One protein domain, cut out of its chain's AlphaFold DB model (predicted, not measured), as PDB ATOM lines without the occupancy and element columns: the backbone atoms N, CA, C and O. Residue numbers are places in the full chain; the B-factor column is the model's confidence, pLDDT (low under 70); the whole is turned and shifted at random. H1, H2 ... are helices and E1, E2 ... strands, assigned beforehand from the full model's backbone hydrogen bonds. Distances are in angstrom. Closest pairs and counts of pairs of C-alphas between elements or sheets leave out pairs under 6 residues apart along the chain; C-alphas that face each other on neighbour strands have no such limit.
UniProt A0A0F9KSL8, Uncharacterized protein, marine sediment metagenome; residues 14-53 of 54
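What this domain is: This is residues 14 to 53 of the 54 residues of an uncharacterized protein of marine sediment metagenome (UniProt A0A0F9KSL8). A small head of strands, the hairpin E1 and E2, is followed by one helix, H1, whose far part sticks out as an arm: residues 45 to 53, of which 45 to 52 belong to H1, stand free. Residues 14 to 15 pair antiparallel with residues 23 to 24 of E1, and the chain loops through residues 16 to 21 before E1. The printed part has 40 residues, with two named strands and one named helix in the order E1, E2, H1; the sheet, E1 - E2, is antiparallel and the class is mixed, helices and strands. It is only just compact, close to loose, with a radius of gyration of the C-alphas of 10.7 A, and elongated, spanning 32 by 18 by 17 A.

Where its parts are: The printed part begins at Tyr 14, C-alpha at (142.438, 151.696, 149.225). E1, residues 22 to 25, begins at C-alpha 22 (135.614, 152.695, 143.688) and is 10.2 A long. E2, residues 31 to 33, is 7.0 A long. H1, residues 38 to 52, is 21.6 A long and ends at C-alpha 52 (140.934, 133.600, 154.615).

How they stand to each other: E1 and E2 form a hairpin, antiparallel at 138 degrees between their directions. C-alphas 24 and 31 face each other at 4.3 A. N 23 and O 32 are within hydrogen-bond range at 2.8 A, as are N 32 and O 23 at 2.8 A. E1 and H1 are apart. In H1 every O i to N i+4 pair is within hydrogen-bond range.

The domain as a whole: The C-alphas farthest apart, of Cys 28 and Gly 53, are 33.0 A apart. Without the free stretch, the body of 31 residues spans 23 by 18 by 13 A. The printed part has no cut, and the links E1 to E2 and E2 to H1 are tight. Mean pLDDT of the printed part is 70.2; residue 20 and residues 34 to 53 are under 70.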
ATOM      1  N   TYR A  14     143.437 152.377 148.417       83.69
ATOM      2  CA  TYR A  14     142.438 151.696 149.225       83.69
ATOM      3  C   TYR A  14     141.177 151.460 148.389       83.69
ATOM      4  O   TYR A  14     140.887 152.203 147.448       83.69
ATOM      5  N   VAL A  15     140.447 150.398 148.716       78.44
ATOM      6  CA  VAL A  15     139.130 150.115 148.135       78.44
ATOM      7  C   VAL A  15     138.092 150.760 149.027       78.44
ATOM      8  O   VAL A  15     138.235 150.724 150.248       78.44
ATOM      9  N   ASP A  16     137.079 151.365 148.422       76.56
ATOM     10  CA  ASP A  16     135.939 151.832 149.191       76.56
ATOM     11  C   ASP A  16     135.098 150.624 149.636       76.56
ATOM     12  O   ASP A  16     134.698 149.789 148.824       76.56
ATOM     13  N   GLU A  17     134.882 150.487 150.945       73.81
ATOM     14  CA  GLU A  17     134.144 149.352 151.515       73.81
ATOM     15  C   GLU A  17     132.635 149.433 151.239       73.81
ATOM     16  O   GLU A  17     131.941 148.418 151.308       73.81
ATOM     17  N   ILE A  18     132.120 150.628 150.927       78.75
ATOM     18  CA  ILE A  18     130.711 150.858 150.594       78.75
ATOM     19  C   ILE A  18     130.486 150.551 149.114       78.75
ATOM     20  O   ILE A  18     129.497 149.905 148.763       78.75
ATOM     21  N   ASP A  19     131.407 150.989 148.255       76.81
ATOM     22  CA  ASP A  19     131.357 150.738 146.819       76.81
ATOM     23  C   ASP A  19     132.666 150.106 146.294       76.81
ATOM     24  O   ASP A  19     133.607 150.814 145.927       76.81
ATOM     25  N   PRO A  20     132.735 148.768 146.156       69.19
ATOM     26  CA  PRO A  20     133.952 148.066 145.746       69.19
ATOM     27  C   PRO A  20     134.322 148.276 144.264       69.19
ATOM     28  O   PRO A  20     135.321 147.723 143.785       69.19
ATOM     29  N   VAL A  21     133.535 149.052 143.504       76.81
ATOM     30  CA  VAL A  21     133.937 149.576 142.186       76.81
ATOM     31  C   VAL A  21     134.564 150.965 142.253       76.81
ATOM     32  O   VAL A  21     134.967 151.485 141.206       76.81
ATOM     33  N   LEU A  22     134.795 151.509 143.449       80.25
ATOM     34  CA  LEU A  22     135.614 152.695 143.688       80.25
ATOM     35  C   LEU A  22     136.912 152.352 144.440       80.25
ATOM     36  O   LEU A  22     136.956 151.541 145.361       80.25
ATOM     37  N   MET A  23     138.001 152.992 144.020       81.81
ATOM     38  CA  MET A  23     139.298 152.964 144.693       81.81
ATOM     39  C   MET A  23     139.792 154.384 144.919       81.81
ATOM     40  O   MET A  23     139.795 155.206 144.002       81.81
ATOM     41  N   GLY A  24     140.260 154.671 146.126       84.69
ATOM     42  CA  GLY A  24     140.922 155.927 146.446       84.69
ATOM     43  C   GLY A  24     142.435 155.770 146.444       84.69
ATOM     44  O   GLY A  24     142.973 154.747 146.860       84.69
ATOM     45  N   CYS A  25     143.158 156.776 145.961       87.12
ATOM     46  CA  CYS A  25     144.607 156.820 146.120       87.12
ATOM     47  C   CYS A  25     144.971 157.331 147.519       87.12
ATOM     48  O   CYS A  25     144.614 158.451 147.867       87.12
ATOM     49  N   GLU A  26     145.771 156.586 148.282       87.44
ATOM     50  CA  GLU A  26     146.191 156.994 149.637       87.44
ATOM     51  C   GLU A  26     147.048 158.266 149.658       87.44
ATOM     52  O   GLU A  26     147.149 158.929 150.680       87.44
ATOM     53  N   ASN A  27     147.702 158.610 148.545       88.62
ATOM     54  CA  ASN A  27     148.644 159.731 148.523       88.62
ATOM     55  C   ASN A  27     147.988 161.064 148.140       88.62
ATOM     56  O   ASN A  27     148.383 162.114 148.629       88.62
ATOM     57  N   CYS A  28     147.026 161.040 147.215       89.69
ATOM     58  CA  CYS A  28     146.367 162.260 146.729       89.69
ATOM     59  C   CYS A  28     144.867 162.305 147.026       89.69
ATOM     60  O   CYS A  28     144.209 163.264 146.639       89.69
ATOM     61  N   HIS A  29     144.328 161.256 147.655       88.69
ATOM     62  CA  HIS A  29     142.909 161.076 147.983       88.69
ATOM     63  C   HIS A  29     141.957 161.227 146.785       88.69
ATOM     64  O   HIS A  29     140.759 161.442 146.944       88.69
ATOM     65  N   SER A  30     142.481 161.087 145.564       85.88
ATOM     66  CA  SER A  30     141.673 161.062 144.351       85.88
ATOM     67  C   SER A  30     140.945 159.723 144.255       85.88
ATOM     68  O   SER A  30     141.576 158.668 144.363       85.88
ATOM     69  N   ILE A  31     139.634 159.776 144.016       85.50
ATOM     70  CA  ILE A  31     138.794 158.602 143.767       85.50
ATOM     71  C   ILE A  31     138.860 158.237 142.280       85.50
ATOM     72  O   ILE A  31     138.809 159.101 141.402       85.50
ATOM     73  N   HIS A  32     138.984 156.946 141.997       80.31
ATOM     74  CA  HIS A  32     139.031 156.364 140.663       80.31
ATOM     75  C   HIS A  32     138.112 155.141 140.605       80.31
ATOM     76  O   HIS A  32     137.904 154.472 141.615       80.31
ATOM     77  N   SER A  33     137.568 154.818 139.431       78.31
ATOM     78  CA  SER A  33     136.771 153.598 139.283       78.31
ATOM     79  C   SER A  33     137.670 152.375 139.097       78.31
ATOM     80  O   SER A  33     138.614 152.374 138.305       78.31
ATOM     81  N   VAL A  34     137.353 151.290 139.800       66.31
ATOM     82  CA  VAL A  34     138.078 150.012 139.739       66.31
ATOM     83  C   VAL A  34     137.773 149.265 138.433       66.31
ATOM     84  O   VAL A  34     138.494 148.343 138.059       66.31
ATOM     85  N   ALA A  35     136.763 149.702 137.670       63.62
ATOM     86  CA  ALA A  35     136.530 149.252 136.295       63.62
ATOM     87  C   ALA A  35     137.742 149.519 135.380       63.62
ATOM     88  O   ALA A  35     137.999 148.758 134.448       63.62
ATOM     89  N   TYR A  36     138.543 150.543 135.696       55.56
ATOM     90  CA  TYR A  36     139.817 150.820 135.028       55.56
ATOM     91  C   TYR A  36     140.906 149.775 135.351       55.56
ATOM     92  O   TYR A  36     141.939 149.697 134.685       55.56
ATOM     93  N   SER A  37     140.663 148.943 136.361       57.25
ATOM     94  CA  SER A  37     141.658 148.191 137.115       57.25
ATOM     95  C   SER A  37     141.287 146.708 137.189       57.25
ATOM     96  O   SER A  37     141.331 146.105 138.259       57.25
ATOM     97  N   LYS A  38     140.936 146.072 136.063       57.62
ATOM     98  CA  LYS A  38     140.617 144.624 136.010       57.62
ATOM     99  C   LYS A  38     141.689 143.752 136.697       57.62
ATOM    100  O   LYS A  38     141.373 142.741 137.315       57.62
ATOM    101  N   ALA A  39     142.953 144.182 136.643       57.38
ATOM    102  CA  ALA A  39     144.082 143.549 137.327       57.38
ATOM    103  C   ALA A  39     144.077 143.736 138.859       57.38
ATOM    104  O   ALA A  39     144.504 142.836 139.576       57.38
ATOM    105  N   PHE A  40     143.576 144.868 139.366       62.81
ATOM    106  CA  PHE A  40     143.438 145.121 140.802       62.81
ATOM    107  C   PHE A  40     142.350 144.234 141.412       62.81
ATOM    108  O   PHE A  40     142.600 143.623 142.440       62.81
ATOM    109  N   TRP A  41     141.197 144.074 140.748       60.75
ATOM    110  CA  TRP A  41     140.134 143.170 141.219       60.75
ATOM    111  C   TRP A  41     140.617 141.715 141.316       60.75
ATOM    112  O   TRP A  41     140.343 141.034 142.298       60.75
ATOM    113  N   ILE A  42     141.407 141.251 140.338       63.50
ATOM    114  CA  ILE A  42     142.031 139.918 140.386       63.50
ATOM    115  C   ILE A  42     143.055 139.834 141.529       63.50
ATOM    116  O   ILE A  42     143.082 138.841 142.250       63.50
ATOM    117  N   GLY A  43     143.884 140.863 141.727       63.44
ATOM    118  CA  GLY A  43     144.858 140.912 142.822       63.44
ATOM    119  C   GLY A  43     144.214 140.945 144.212       63.44
ATOM    120  O   GLY A  43     144.637 140.199 145.088       63.44
ATOM    121  N   TYR A  44     143.171 141.756 144.399       64.44
ATOM    122  CA  TYR A  44     142.407 141.862 145.642       64.44
ATOM    123  C   TYR A  44     141.678 140.555 145.960       64.44
ATOM    124  O   TYR A  44     141.861 140.024 147.047       64.44
ATOM    125  N   LEU A  45     140.970 139.958 144.993       61.25
ATOM    126  CA  LEU A  45     140.317 138.655 145.178       61.25
ATOM    127  C   LEU A  45     141.304 137.531 145.509       61.25
ATOM    128  O   LEU A  45     140.996 136.659 146.321       61.25
ATOM    129  N   ASN A  46     142.481 137.524 144.879       61.94
ATOM    130  CA  ASN A  46     143.516 136.541 145.201       61.94
ATOM    131  C   ASN A  46     144.092 136.780 146.602       61.94
ATOM    132  O   ASN A  46     144.265 135.824 147.351       61.94
ATOM    133  N   LYS A  47     144.307 138.041 146.993       59.56
ATOM    134  CA  LYS A  47     144.825 138.395 148.317       59.56
ATOM    135  C   LYS A  47     143.812 138.127 149.433       59.56
ATOM    136  O   LYS A  47     144.189 137.623 150.483       59.56
ATOM    137  N   GLU A  48     142.524 138.377 149.208       54.97
ATOM    138  CA  GLU A  48     141.462 137.980 150.142       54.97
ATOM    139  C   GLU A  48     141.364 136.456 150.300       54.97
ATOM    140  O   GLU A  48     141.121 135.971 151.406       54.97
ATOM    141  N   LYS A  49     141.598 135.687 149.225       54.03
ATOM    142  CA  LYS A  49     141.681 134.220 149.301       54.03
ATOM    143  C   LYS A  49     142.887 133.735 150.106       54.03
ATOM    144  O   LYS A  49     142.736 132.773 150.849       54.03
ATOM    145  N   GLU A  50     144.039 134.395 150.000       54.75
ATOM    146  CA  GLU A  50     145.217 134.071 150.821       54.75
ATOM    147  C   GLU A  50     145.010 134.399 152.308       54.75
ATOM    148  O   GLU A  50     145.498 133.670 153.165       54.75
ATOM    149  N   ILE A  51     144.261 135.455 152.642       54.78
ATOM    150  CA  ILE A  51     144.046 135.871 154.042       54.78
ATOM    151  C   ILE A  51     142.995 134.998 154.758       54.78
ATOM    152  O   ILE A  51     143.059 134.841 155.975       54.78
ATOM    153  N   LYS A  52     142.023 134.420 154.035       52.72
ATOM    154  CA  LYS A  52     140.934 133.600 154.615       52.72
ATOM    155  C   LYS A  52     141.124 132.081 154.483       52.72
ATOM    156  O   LYS A  52     140.237 131.338 154.896       52.72
ATOM    157  N   GLY A  53     142.233 131.606 153.914       47.19
ATOM    158  CA  GLY A  53     142.445 130.186 153.611       47.19
ATOM    159  C   GLY A  53     143.887 129.722 153.791       47.19
ATOM    160  O   GLY A  53     144.507 129.298 152.817       47.19
TER     161      GLY A  53